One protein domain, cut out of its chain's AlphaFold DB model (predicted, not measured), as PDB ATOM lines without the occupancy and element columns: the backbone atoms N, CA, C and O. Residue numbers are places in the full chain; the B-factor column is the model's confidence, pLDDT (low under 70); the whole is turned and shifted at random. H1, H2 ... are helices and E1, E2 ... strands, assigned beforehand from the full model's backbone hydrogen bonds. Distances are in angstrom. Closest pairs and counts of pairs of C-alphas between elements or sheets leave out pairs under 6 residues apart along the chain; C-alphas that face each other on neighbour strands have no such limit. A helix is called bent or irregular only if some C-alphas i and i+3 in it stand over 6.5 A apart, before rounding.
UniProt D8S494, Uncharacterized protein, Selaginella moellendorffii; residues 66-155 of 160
ATOM      1  N   ALA A  66     -14.537 -35.204 -21.645       82.44
ATOM      2  CA  ALA A  66     -14.320 -33.816 -21.248       82.44
ATOM      3  C   ALA A  66     -15.119 -33.383 -20.032       82.44
ATOM      4  O   ALA A  66     -14.856 -32.303 -19.494       82.44
ATOM      5  N   LEU A  67     -16.040 -34.220 -19.566       84.88
ATOM      6  CA  LEU A  67     -16.738 -33.953 -18.327       84.88
ATOM      7  C   LEU A  67     -15.758 -34.023 -17.147       84.88
ATOM      8  O   LEU A  67     -14.869 -34.879 -17.113       84.88
ATOM      9  N   PRO A  68     -15.893 -33.114 -16.172       85.94
ATOM     10  CA  PRO A  68     -15.117 -33.203 -14.952       85.94
ATOM     11  C   PRO A  68     -15.526 -34.428 -14.141       85.94
ATOM     12  O   PRO A  68     -16.682 -34.847 -14.162       85.94
ATOM     13  N   THR A  69     -14.577 -34.967 -13.380       86.31
ATOM     14  CA  THR A  69     -14.830 -36.081 -12.460       86.31
ATOM     15  C   THR A  69     -15.838 -35.681 -11.386       86.31
ATOM     16  O   THR A  69     -16.708 -36.469 -11.026       86.31
ATOM     17  N   ASP A  70     -15.723 -34.451 -10.880       87.19
ATOM     18  CA  ASP A  70     -16.692 -33.864  -9.956       87.19
ATOM     19  C   ASP A  70     -16.743 -32.340 -10.128       87.19
ATOM     20  O   ASP A  70     -15.773 -31.698 -10.543       87.19
ATOM     21  N   SER A  71     -17.879 -31.737  -9.799       89.44
ATOM     22  CA  SER A  71     -18.029 -30.283  -9.774       89.44
ATOM     23  C   SER A  71     -19.125 -29.872  -8.807       89.44
ATOM     24  O   SER A  71     -20.107 -30.585  -8.602       89.44
ATOM     25  N   GLY A  72     -18.986 -28.694  -8.209       89.69
ATOM     26  CA  GLY A  72     -19.988 -28.230  -7.263       89.69
ATOM     27  C   GLY A  72     -19.648 -26.906  -6.612       89.69
ATOM     28  O   GLY A  72     -18.791 -26.153  -7.069       89.69
ATOM     29  N   TYR A  73     -20.347 -26.628  -5.516       88.38
ATOM     30  CA  TYR A  73     -20.215 -25.393  -4.760       88.38
ATOM     31  C   TYR A  73     -19.827 -25.691  -3.314       88.38
ATOM     32  O   TYR A  73     -20.501 -26.462  -2.634       88.38
ATOM     33  N   LEU A  74     -18.770 -25.042  -2.834       87.19
ATOM     34  CA  LEU A  74     -18.333 -25.099  -1.443       87.19
ATOM     35  C   LEU A  74     -18.801 -23.839  -0.705       87.19
ATOM     36  O   LEU A  74     -18.524 -22.734  -1.180       87.19
ATOM     37  N   PRO A  75     -19.504 -23.958   0.433       87.12
ATOM     38  CA  PRO A  75     -19.835 -22.800   1.257       87.12
ATOM     39  C   PRO A  75     -18.556 -22.206   1.864       87.12
ATOM     40  O   PRO A  75     -17.692 -22.945   2.332       87.12
ATOM     41  N   ILE A  76     -18.423 -20.877   1.832       86.06
ATOM     42  CA  ILE A  76     -17.264 -20.175   2.420       86.06
ATOM     43  C   ILE A  76     -17.500 -19.898   3.909       86.06
ATOM     44  O   ILE A  76     -16.574 -19.973   4.711       86.06
ATOM     45  N   ASP A  77     -18.741 -19.578   4.263       84.94
ATOM     46  CA  ASP A  77     -19.174 -19.296   5.627       84.94
ATOM     47  C   ASP A  77     -20.613 -19.790   5.802       84.94
ATOM     48  O   ASP A  77     -21.420 -19.665   4.880       84.94
ATOM     49  N   GLU A  78     -20.936 -20.332   6.975       81.12
ATOM     50  CA  GLU A  78     -22.278 -20.823   7.311       81.12
ATOM     51  C   GLU A  78     -23.299 -19.681   7.388       81.12
ATOM     52  O   GLU A  78     -24.483 -19.886   7.125       81.12
ATOM     53  N   SER A  79     -22.842 -18.470   7.724       79.38
ATOM     54  CA  SER A  79     -23.708 -17.296   7.871       79.38
ATOM     55  C   SER A  79     -23.975 -16.550   6.560       79.38
ATOM     56  O   SER A  79     -24.873 -15.708   6.494       79.38
ATOM     57  N   SER A  80     -23.216 -16.855   5.503       79.06
ATOM     58  CA  SER A  80     -23.283 -16.145   4.228       79.06
ATOM     59  C   SER A  80     -23.766 -17.053   3.097       79.06
ATOM     60  O   SER A  80     -23.432 -18.229   3.029       79.06
ATOM     61  N   GLU A  81     -24.483 -16.493   2.125       83.38
ATOM     62  CA  GLU A  81     -24.881 -17.228   0.912       83.38
ATOM     63  C   GLU A  81     -23.723 -17.405  -0.092       83.38
ATOM     64  O   GLU A  81     -23.919 -17.937  -1.190       83.38
ATOM     65  N   SER A  82     -22.514 -16.956   0.265       83.19
ATOM     66  CA  SER A  82     -21.345 -16.985  -0.611       83.19
ATOM     67  C   SER A  82     -20.828 -18.408  -0.787       83.19
ATOM     68  O   SER A  82     -20.533 -19.115   0.181       83.19
ATOM     69  N   ARG A  83     -20.666 -18.815  -2.047       83.62
ATOM     70  CA  ARG A  83     -20.190 -20.146  -2.423       83.62
ATOM     71  C   ARG A  83     -19.045 -20.058  -3.425       83.62
ATOM     72  O   ARG A  83     -19.037 -19.199  -4.301       83.62
ATOM     73  N   LEU A  84     -18.092 -20.971  -3.303       86.50
ATOM     74  CA  LEU A  84     -16.978 -21.141  -4.224       86.50
ATOM     75  C   LEU A  84     -17.294 -22.296  -5.174       86.50
ATOM     76  O   LEU A  84     -17.487 -23.421  -4.723       86.50
ATOM     77  N   PHE A  85     -17.359 -22.029  -6.474       87.94
ATOM     78  CA  PHE A  85     -17.519 -23.093  -7.460       87.94
ATOM     79  C   PHE A  85     -16.185 -23.808  -7.662       87.94
ATOM     80  O   PHE A  85     -15.138 -23.160  -7.740       87.94
ATOM     81  N   TYR A  86     -16.214 -25.130  -7.774       87.25
ATOM     82  CA  TYR A  86     -15.040 -25.925  -8.094       87.25
ATOM     83  C   TYR A  86     -15.327 -26.919  -9.212       87.25
ATOM     84  O   TYR A  86     -16.443 -27.418  -9.361       87.25
ATOM     85  N   VAL A  87     -14.274 -27.220  -9.963       88.62
ATOM     86  CA  VAL A  87     -14.230 -28.299 -10.945       88.62
ATOM     87  C   VAL A  87     -13.019 -29.162 -10.637       88.62
ATOM     88  O   VAL A  87     -11.924 -28.643 -10.395       88.62
ATOM     89  N   TYR A  88     -13.230 -30.470 -10.619       85.19
ATOM     90  CA  TYR A  88     -12.233 -31.469 -10.283       85.19
ATOM     91  C   TYR A  88     -12.020 -32.432 -11.452       85.19
ATOM     92  O   TYR A  88     -12.973 -33.004 -11.981       85.19
ATOM     93  N   TYR A  89     -10.752 -32.622 -11.814       84.62
ATOM     94  CA  TYR A  89     -10.316 -33.656 -12.744       84.62
ATOM     95  C   TYR A  89      -9.332 -34.594 -12.053       84.62
ATOM     96  O   TYR A  89      -8.337 -34.147 -11.470       84.62
ATOM     97  N   GLU A  90      -9.617 -35.887 -12.155       78.50
ATOM     98  CA  GLU A  90      -8.725 -36.963 -11.738       78.50
ATOM     99  C   GLU A  90      -7.577 -37.174 -12.744       78.50
ATOM    100  O   GLU A  90      -7.614 -36.740 -13.905       78.50
ATOM    101  N   ALA A  91      -6.531 -37.849 -12.277       72.06
ATOM    102  CA  ALA A  91      -5.355 -38.216 -13.035       72.06
ATOM    103  C   ALA A  91      -5.752 -39.073 -14.217       72.06
ATOM    104  O   ALA A  91      -6.403 -40.102 -14.063       72.06
ATOM    105  N   SER A  92      -5.247 -38.737 -15.400       67.00
ATOM    106  CA  SER A  92      -5.343 -39.678 -16.516       67.00
ATOM    107  C   SER A  92      -4.317 -40.812 -16.403       67.00
ATOM    108  O   SER A  92      -4.552 -41.893 -16.941       67.00
ATOM    109  N   LYS A  93      -3.170 -40.563 -15.751       62.53
ATOM    110  CA  LYS A  93      -2.092 -41.537 -15.510       62.53
ATOM    111  C   LYS A  93      -1.323 -41.148 -14.237       62.53
ATOM    112  O   LYS A  93      -0.605 -40.153 -14.284       62.53
ATOM    113  N   PRO A  94      -1.451 -41.875 -13.118       57.19
ATOM    114  CA  PRO A  94      -0.558 -41.678 -11.984       57.19
ATOM    115  C   PRO A  94       0.836 -42.174 -12.387       57.19
ATOM    116  O   PRO A  94       1.065 -43.371 -12.518       57.19
ATOM    117  N   ASP A  95       1.758 -41.252 -12.667       51.53
ATOM    118  CA  ASP A  95       3.127 -41.565 -13.117       51.53
ATOM    119  C   ASP A  95       4.068 -41.866 -11.936       51.53
ATOM    120  O   ASP A  95       5.289 -41.780 -12.047       51.53
ATOM    121  N   THR A  96       3.506 -42.187 -10.769       51.53
ATOM    122  CA  THR A  96       4.265 -42.318  -9.532       51.53
ATOM    123  C   THR A  96       4.001 -43.666  -8.891       51.53
ATOM    124  O   THR A  96       2.863 -44.033  -8.632       51.53
ATOM    125  N   GLU A  97       5.079 -44.357  -8.529       54.47
ATOM    126  CA  GLU A  97       5.108 -45.505  -7.608       54.47
ATOM    127  C   GLU A  97       4.587 -45.163  -6.188       54.47
ATOM    128  O   GLU A  97       4.755 -45.936  -5.247       54.47
ATOM    129  N   LEU A  98       3.982 -43.984  -6.005       53.81
ATOM    130  CA  LEU A  98       3.363 -43.531  -4.772       53.81
ATOM    131  C   LEU A  98       1.895 -43.960  -4.799       53.81
ATOM    132  O   LEU A  98       1.146 -43.540  -5.671       53.81
ATOM    133  N   GLU A  99       1.471 -44.744  -3.808       56.28
ATOM    134  CA  GLU A  99       0.070 -45.166  -3.627       56.28
ATOM    135  C   GLU A  99      -0.911 -43.991  -3.409       56.28
ATOM    136  O   GLU A  99      -2.123 -44.192  -3.374       56.28
ATOM    137  N   ILE A 100      -0.395 -42.770  -3.219       57.38
ATOM    138  CA  ILE A 100      -1.155 -41.544  -2.965       57.38
ATOM    139  C   ILE A 100      -0.454 -40.403  -3.705       57.38
ATOM    140  O   ILE A 100       0.658 -40.033  -3.311       57.38
ATOM    141  N   SER A 101      -1.079 -39.785  -4.710       63.62
ATOM    142  CA  SER A 101      -0.504 -38.560  -5.274       63.62
ATOM    143  C   SER A 101      -1.073 -37.285  -4.653       63.62
ATOM    144  O   SER A 101      -2.184 -37.248  -4.113       63.62
ATOM    145  N   PRO A 102      -0.299 -36.188  -4.715       72.25
ATOM    146  CA  PRO A 102      -0.695 -34.917  -4.127       72.25
ATOM    147  C   PRO A 102      -1.854 -34.237  -4.872       72.25
ATOM    148  O   PRO A 102      -1.944 -34.262  -6.101       72.25
ATOM    149  N   ILE A 103      -2.690 -33.535  -4.101       78.38
ATOM    150  CA  ILE A 103      -3.724 -32.631  -4.617       78.38
ATOM    151  C   ILE A 103      -3.094 -31.308  -5.044       78.38
ATOM    152  O   ILE A 103      -2.454 -30.631  -4.242       78.38
ATOM    153  N   MET A 104      -3.351 -30.903  -6.284       79.31
ATOM    154  CA  MET A 104      -2.986 -29.598  -6.812       79.31
ATOM    155  C   MET A 104      -4.213 -28.691  -6.906       79.31
ATOM    156  O   MET A 104      -5.238 -29.031  -7.499       79.31
ATOM    157  N   VAL A 105      -4.079 -27.495  -6.342       83.75
ATOM    158  CA  VAL A 105      -5.086 -26.437  -6.414       83.75
ATOM    159  C   VAL A 105      -4.587 -25.348  -7.353       83.75
ATOM    160  O   VAL A 105      -3.498 -24.816  -7.146       83.75
ATOM    161  N   TRP A 106      -5.386 -25.010  -8.365       83.62
ATOM    162  CA  TRP A 106      -5.083 -23.928  -9.297       83.62
ATOM    163  C   TRP A 106      -6.039 -22.753  -9.110       83.62
ATOM    164  O   TRP A 106      -7.265 -22.913  -9.132       83.62
ATOM    165  N   LEU A 107      -5.459 -21.563  -8.956       83.81
ATOM    166  CA  LEU A 107      -6.168 -20.302  -8.798       83.81
ATOM    167  C   LEU A 107      -5.620 -19.318  -9.823       83.81
ATOM    168  O   LEU A 107      -4.443 -18.962  -9.772       83.81
ATOM    169  N   ASN A 108      -6.478 -18.867 -10.733       82.62
ATOM    170  CA  ASN A 108      -6.104 -17.765 -11.604       82.62
ATOM    171  C   ASN A 108      -5.980 -16.472 -10.796       82.62
ATOM    172  O   ASN A 108      -6.723 -16.230  -9.844       82.62
ATOM    173  N   GLY A 109      -5.017 -15.647 -11.198       81.12
ATOM    174  CA  GLY A 109      -4.816 -14.322 -10.634       81.12
ATOM    175  C   GLY A 109      -5.806 -13.283 -11.168       81.12
ATOM    176  O   GLY A 109      -6.724 -13.578 -11.932       81.12
ATOM    177  N   GLY A 110      -5.565 -12.030 -10.783       76.94
ATOM    178  CA  GLY A 110      -6.420 -10.893 -11.120       76.94
ATOM    179  C   GLY A 110      -7.685 -10.829 -10.250       76.94
ATOM    180  O   GLY A 110      -8.218 -11.854  -9.823       76.94
ATOM    181  N   PRO A 111      -8.202  -9.632  -9.940       76.38
ATOM    182  CA  PRO A 111      -9.465  -9.527  -9.228       76.38
ATOM    183  C   PRO A 111     -10.629  -9.885 -10.165       76.38
ATOM    184  O   PRO A 111     -10.926  -9.154 -11.104       76.38
ATOM    185  N   GLY A 112     -11.319 -10.994  -9.882       75.50
ATOM    186  CA  GLY A 112     -12.592 -11.346 -10.527       75.50
ATOM    187  C   GLY A 112     -12.506 -12.215 -11.786       75.50
ATOM    188  O   GLY A 112     -13.545 -12.516 -12.368       75.50
ATOM    189  N   CYS A 113     -11.316 -12.658 -12.194       75.94
ATOM    190  CA  CYS A 113     -11.185 -13.634 -13.276       75.94
ATOM    191  C   CYS A 113     -11.594 -15.038 -12.804       75.94
ATOM    192  O   CYS A 113     -11.296 -15.452 -11.684       75.94
ATOM    193  N   SER A 114     -12.261 -15.798 -13.675       79.75
ATOM    194  CA  SER A 114     -12.587 -17.199 -13.405       79.75
ATOM    195  C   SER A 114     -11.358 -18.089 -13.603       79.75
ATOM    196  O   SER A 114     -10.690 -18.016 -14.639       79.75
ATOM    197  N   SER A 115     -11.095 -19.004 -12.664       83.44
ATOM    198  CA  SER A 115     -10.066 -20.040 -12.855       83.44
ATOM    199  C   SER A 115     -10.423 -21.069 -13.931       83.44
ATOM    200  O   SER A 115      -9.556 -21.834 -14.345       83.44
ATOM    201  N   LEU A 116     -11.663 -21.065 -14.439       84.06
ATOM    202  CA  LEU A 116     -12.041 -21.878 -15.600       84.06
ATOM    203  C   LEU A 116     -11.315 -21.437 -16.870       84.06
ATOM    204  O   LEU A 116     -11.118 -22.249 -17.766       84.06
ATOM    205  N   ILE A 117     -10.853 -20.185 -16.930       83.12
ATOM    206  CA  ILE A 117     -10.018 -19.717 -18.039       83.12
ATOM    207  C   ILE A 117      -8.709 -20.518 -18.070       83.12
ATOM    208  O   ILE A 117      -8.349 -21.059 -19.104       83.12
ATOM    209  N   GLY A 118      -8.050 -20.697 -16.922       82.44
ATOM    210  CA  GLY A 118      -6.820 -21.493 -16.827       82.44
ATOM    211  C   GLY A 118      -7.082 -22.981 -17.070       82.44
ATOM    212  O   GLY A 118      -6.237 -23.686 -17.617       82.44
ATOM    213  N   CYS A 119      -8.289 -23.450 -16.741       84.44
ATOM    214  CA  CYS A 119      -8.728 -24.800 -17.077       84.44
ATOM    215  C   CYS A 119      -8.812 -25.013 -18.597       84.44
ATOM    216  O   CYS A 119      -8.257 -25.987 -19.090       84.44
ATOM    217  N   PHE A 120      -9.459 -24.115 -19.345       86.69
ATOM    218  CA  PHE A 120      -9.695 -24.309 -20.783       86.69
ATOM    219  C   PHE A 120      -8.636 -23.709 -21.712       86.69
ATOM    220  O   PHE A 120      -8.659 -24.002 -22.902       86.69
ATOM    221  N   TYR A 121      -7.723 -22.871 -21.219       84.94
ATOM    222  CA  TYR A 121      -6.727 -22.206 -22.070       84.94
ATOM    223  C   TYR A 121      -5.277 -22.472 -21.676       84.94
ATOM    224  O   TYR A 121      -4.388 -22.236 -22.489       84.94
ATOM    225  N   GLU A 122      -5.014 -22.969 -20.466       83.44
ATOM    226  CA  GLU A 122      -3.641 -23.125 -19.979       83.44
ATOM    227  C   GLU A 122      -3.326 -24.588 -19.645       83.44
ATOM    228  O   GLU A 122      -2.585 -25.261 -20.364       83.44
ATOM    229  N   LEU A 123      -3.889 -25.094 -18.546       84.12
ATOM    230  CA  LEU A 123      -3.353 -26.270 -17.852       84.12
ATOM    231  C   LEU A 123      -4.312 -27.450 -17.763       84.12
ATOM    232  O   LEU A 123      -3.879 -28.548 -17.399       84.12
ATOM    233  N   GLY A 124      -5.599 -27.237 -18.041       85.44
ATOM    234  CA  GLY A 124      -6.590 -28.297 -17.929       85.44
ATOM    235  C   GLY A 124      -6.486 -29.337 -19.050       85.44
ATOM    236  O   GLY A 124      -5.738 -29.166 -20.018       85.44
ATOM    237  N   PRO A 125      -7.230 -30.448 -18.916       86.19
ATOM    238  CA  PRO A 125      -7.182 -31.582 -19.843       86.19
ATOM    239  C   PRO A 125      -7.698 -31.270 -21.248       86.19
ATOM    240  O   PRO A 125      -7.332 -31.962 -22.202       86.19
ATOM    241  N   TRP A 126      -8.517 -30.229 -21.378       88.06
ATOM    242  CA  TRP A 126      -9.182 -29.847 -22.614       88.06
ATOM    243  C   TRP A 126      -8.990 -28.365 -22.885       88.06
ATOM    244  O   TRP A 126      -9.110 -27.547 -21.978       88.06
ATOM    245  N   ILE A 127      -8.702 -28.042 -24.142       88.44
ATOM    246  CA  ILE A 127      -8.571 -26.680 -24.641       88.44
ATOM    247  C   ILE A 127      -9.817 -26.324 -25.439       88.44
ATOM    248  O   ILE A 127     -10.226 -27.094 -26.312       88.44
ATOM    249  N   LEU A 128     -10.394 -25.160 -25.144       88.69
ATOM    250  CA  LEU A 128     -11.497 -24.603 -25.917       88.69
ATOM    251  C   LEU A 128     -10.956 -23.877 -27.153       88.69
ATOM    252  O   LEU A 128     -10.193 -22.919 -27.040       88.69
ATOM    253  N   GLN A 129     -11.361 -24.340 -28.330       87.81
ATOM    254  CA  GLN A 129     -10.988 -23.767 -29.620       87.81
ATOM    255  C   GLN A 129     -11.971 -22.672 -30.066       87.81
ATOM    256  O   GLN A 129     -13.085 -22.563 -29.557       87.81
ATOM    257  N   GLU A 130     -11.577 -21.866 -31.056       86.00
ATOM    258  CA  GLU A 130     -12.395 -20.760 -31.592       86.00
ATOM    259  C   GLU A 130     -13.715 -21.223 -32.223       86.00
ATOM    260  O   GLU A 130     -14.723 -20.524 -32.172       86.00
ATOM    261  N   ASN A 131     -13.732 -22.434 -32.782       86.12
ATOM    262  CA  ASN A 131     -14.935 -23.090 -33.303       86.12
ATOM    263  C   ASN A 131     -15.801 -23.708 -32.189       86.12
ATOM    264  O   ASN A 131     -16.602 -24.601 -32.460       86.12
ATOM    265  N   PHE A 132     -15.574 -23.292 -30.942       83.31
ATOM    266  CA  PHE A 132     -16.115 -23.858 -29.714       83.31
ATOM    267  C   PHE A 132     -15.760 -25.325 -29.470       83.31
ATOM    268  O   PHE A 132     -16.144 -25.830 -28.426       83.31
ATOM    269  N   SER A 133     -14.977 -25.980 -30.346       85.50
ATOM    270  CA  SER A 133     -14.582 -27.385 -30.192       85.50
ATOM    271  C   SER A 133     -13.691 -27.609 -28.958       85.50
ATOM    272  O   SER A 133     -12.864 -26.756 -28.632       85.50
ATOM    273  N   LEU A 134     -13.811 -28.755 -28.277       87.31
ATOM    274  CA  LEU A 134     -12.854 -29.157 -27.242       87.31
ATOM    275  C   LEU A 134     -11.779 -30.064 -27.832       87.31
ATOM    276  O   LEU A 134     -12.067 -31.110 -28.412       87.31
ATOM    277  N   GLN A 135     -10.519 -29.699 -27.611       88.75
ATOM    278  CA  GLN A 135      -9.366 -30.500 -28.002       88.75
ATOM    279  C   GLN A 135      -8.594 -30.972 -26.771       88.75
ATOM    280  O   GLN A 135      -8.375 -30.204 -25.840       88.75
ATOM    281  N   LYS A 136      -8.120 -32.223 -26.764       87.38
ATOM    282  CA  LYS A 136      -7.259 -32.720 -25.681       87.38
ATOM    283  C   LYS A 136      -5.964 -31.914 -25.604       87.38
ATOM    284  O   LYS A 136      -5.251 -31.787 -26.600       87.38
ATOM    285  N   ASN A 137      -5.619 -31.454 -24.407       87.00
ATOM    286  CA  ASN A 137      -4.373 -30.753 -24.139       87.00
ATOM    287  C   ASN A 137      -3.212 -31.760 -23.974       87.00
ATOM    288  O   ASN A 137      -3.214 -32.563 -23.030       87.00
ATOM    289  N   PRO A 138      -2.193 -31.761 -24.859       82.94
ATOM    290  CA  PRO A 138      -1.009 -32.604 -24.694       82.94
ATOM    291  C   PRO A 138      -0.150 -32.210 -23.481       82.94
ATOM    292  O   PRO A 138       0.549 -33.062 -22.932       82.94
ATOM    293  N   GLY A 139      -0.218 -30.948 -23.049       80.88
ATOM    294  CA  GLY A 139       0.516 -30.395 -21.911       80.88
ATOM    295  C   GLY A 139      -0.277 -30.354 -20.604       80.88
ATOM    296  O   GLY A 139       0.154 -29.672 -19.677       80.88
ATOM    297  N   ALA A 140      -1.417 -31.048 -20.520       82.94
ATOM    298  CA  ALA A 140      -2.285 -31.004 -19.347       82.94
ATOM    299  C   ALA A 140      -1.565 -31.451 -18.067       82.94
ATOM    300  O   ALA A 140      -0.882 -32.482 -18.041       82.94
ATOM    301  N   TRP A 141      -1.752 -30.701 -16.983       77.38
ATOM    302  CA  TRP A 141      -1.083 -30.978 -15.708       77.38
ATOM    303  C   TRP A 141      -1.671 -32.184 -14.964       77.38
ATOM    304  O   TRP A 141      -0.964 -32.841 -14.196       77.38
ATOM    305  N   ASN A 142      -2.905 -32.573 -15.290       73.75
ATOM    306  CA  ASN A 142      -3.552 -33.794 -14.792       73.75
ATOM    307  C   ASN A 142      -2.904 -35.109 -15.294       73.75
ATOM    308  O   ASN A 142      -3.360 -36.203 -14.964       73.75
ATOM    309  N   ARG A 143      -1.855 -35.029 -16.126       68.00
ATOM    310  CA  ARG A 143      -1.053 -36.190 -16.551       68.00
ATOM    311  C   ARG A 143       0.030 -36.589 -15.554       68.00
ATOM    312  O   ARG A 143       0.522 -37.701 -15.654       68.00
ATOM    313  N   ARG A 144       0.453 -35.673 -14.676       60.34
ATOM    314  CA  ARG A 144       1.519 -35.909 -13.681       60.34
ATOM    315  C   ARG A 144       1.055 -35.704 -12.247       60.34
ATOM    316  O   ARG A 144       1.633 -36.282 -11.338       60.34
ATOM    317  N   CYS A 145       0.044 -34.869 -12.038       56.81
ATOM    318  CA  CYS A 145      -0.572 -34.671 -10.735       56.81
ATOM    319  C   CYS A 145      -1.928 -35.367 -10.739       56.81
ATOM    320  O   CYS A 145      -2.699 -35.162 -11.678       56.81
ATOM    321  N   GLU A 146      -2.223 -36.183  -9.720       56.22
ATOM    322  CA  GLU A 146      -3.462 -36.966  -9.756       56.22
ATOM    323  C   GLU A 146      -4.721 -36.124  -9.653       56.22
ATOM    324  O   GLU A 146      -5.784 -36.563 -10.064       56.22
ATOM    325  N   ILE A 147      -4.652 -34.939  -9.055       57.34
ATOM    326  CA  ILE A 147      -5.867 -34.214  -8.705       57.34
ATOM    327  C   ILE A 147      -5.641 -32.746  -9.014       57.34
ATOM    328  O   ILE A 147      -4.869 -32.085  -8.322       57.34
ATOM    329  N   GLN A 148      -6.333 -32.225 -10.029       58.31
ATOM    330  CA  GLN A 148      -6.356 -30.794 -10.320       58.31
ATOM    331  C   GLN A 148      -7.723 -30.221  -9.945       58.31
ATOM    332  O   GLN A 148      -8.748 -30.569 -10.537       58.31
ATOM    333  N   LYS A 149      -7.738 -29.348  -8.934       64.50
ATOM    334  CA  LYS A 149      -8.930 -28.613  -8.505       64.50
ATOM    335  C   LYS A 149      -8.830 -27.171  -8.974       64.50
ATOM    336  O   LYS A 149      -7.959 -26.425  -8.521       64.50
ATOM    337  N   PHE A 150      -9.734 -26.783  -9.860       70.62
ATOM    338  CA  PHE A 150      -9.905 -25.402 -10.285       70.62
ATOM    339  C   PHE A 150     -11.017 -24.770  -9.468       70.62
ATOM    340  O   PHE A 150     -12.116 -25.316  -9.400       70.62
ATOM    341  N   PHE A 151     -10.756 -23.603  -8.888       64.06
ATOM    342  CA  PHE A 151     -11.776 -22.868  -8.145       64.06
ATOM    343  C   PHE A 151     -12.197 -21.623  -8.908       64.06
ATOM    344  O   PHE A 151     -11.409 -20.700  -9.105       64.06
ATOM    345  N   CYS A 152     -13.459 -21.565  -9.308       53.97
ATOM    346  CA  CYS A 152     -14.068 -20.336  -9.779       53.97
ATOM    347  C   CYS A 152     -14.768 -19.665  -8.602       53.97
ATOM    348  O   CYS A 152     -15.776 -20.157  -8.090       53.97
ATOM    349  N   SER A 153     -14.284 -18.495  -8.201       55.03
ATOM    350  CA  SER A 153     -15.105 -17.626  -7.368       55.03
ATOM    351  C   SER A 153     -16.251 -17.117  -8.221       55.03
ATOM    352  O   SER A 153     -16.037 -16.377  -9.179       55.03
ATOM    353  N   SER A 154     -17.468 -17.534  -7.893       48.91
ATOM    354  CA  SER A 154     -18.631 -16.794  -8.330       48.91
ATOM    355  C   SER A 154     -19.394 -16.324  -7.113       48.91
ATOM    356  O   SER A 154     -19.974 -17.116  -6.375       48.91
ATOM    357  N   ARG A 155     -19.435 -15.004  -6.923       48.47
ATOM    358  CA  ARG A 155     -20.452 -14.387  -6.075       48.47
ATOM    359  C   ARG A 155     -21.791 -14.461  -6.804       48.47
ATOM    360  O   ARG A 155     -22.302 -13.451  -7.278       48.47
TER     361      ARG A 155
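Overview. This is residues 66 to 155 of the 160 residues of an uncharacterized protein of Selaginella moellendorffii (UniProt D8S494). A strongly twisted sheet of four strands has the short helix H1 packed over one face, while its other face is bare of named elements. A small two-stranded hairpin, E4 and E5, packs on H1 through E4, farther from the large sheet than the helix. The printed part has 90 residues with one named helix and six named strands, in the order E1 E2 E3 H1 E4 E5 E6; the large sheet is mixed, in the order E1 E2 E6 E3, and the small one is antiparallel. The class is mostly strand, though under half of the residues are in named elements. The whole is only just compact, close to loose, with a radius of gyration of the C-alphas of 14.2 A and spans of 42 by 39 by 23 A.

Arrangement. Edge strand E1, residues 70 to 75, forms an antiparallel hairpin with E2, residues 83 to 90, at 153 degrees; N 74 and O 84 are 2.8 A apart, within hydrogen-bond range. E2 is also antiparallel to E6, residues 147 to 154, at 157 degrees, with N 87 and O 150 at 2.9 A. On the other side of E6, edge strand E3, residues 103 to 106, is parallel to it at 36 degrees, with N 104 and O 147 at 2.8 A. From edge to edge the strands' lines turn by 73 degrees. H1, residues 116 to 123, is on this sheet at a height of 9.4 A, over E6 and, only just, over E3, on which 3 of its C-alphas fall. It runs along the strands, only just, at 28 degrees to E6 on the local plane. The closest C-alphas of H1 and E6 are those of Leu 116 and Cys 152, 6.4 A apart. H1 is irregular, with C-alphas 120 and 123 7.3 A apart; 3 of its 4 O i to N i+4 pairs are within hydrogen-bond range. The closest C-alphas of H1 and E4, residues 126 to 128, are those of Phe 120 and Ile 127, 4.7 A apart. E4 and E5, residues 134 to 136, form a hairpin at 145 degrees, with N 127 and O 135 at 2.8 A. H1 and E5 are apart, as are E4 and E6.

Along the chain. E1 begins at C-alpha 70, (-16.692, -33.864, -9.956), and is 16.1 A long. E2 is 22.4 A, E3 10.0 A and H1 10.0 A long. E4 and E5 measure 6.6 A and 6.8 A. E6 is 21.6 A long and ends at C-alpha 154, (-18.631, -16.794, -8.330).

Size, cuts and confidence. The two C-alphas farthest apart, those of Ser 79 and Glu 97, are 43.2 A apart. The printed part has no cut. The link from E2 to E3, residues 91 to 102, is long. The mean pLDDT of the printed part is 77.1; residues 92 to 101, 143 to 149 and 151 to 155 are under 70.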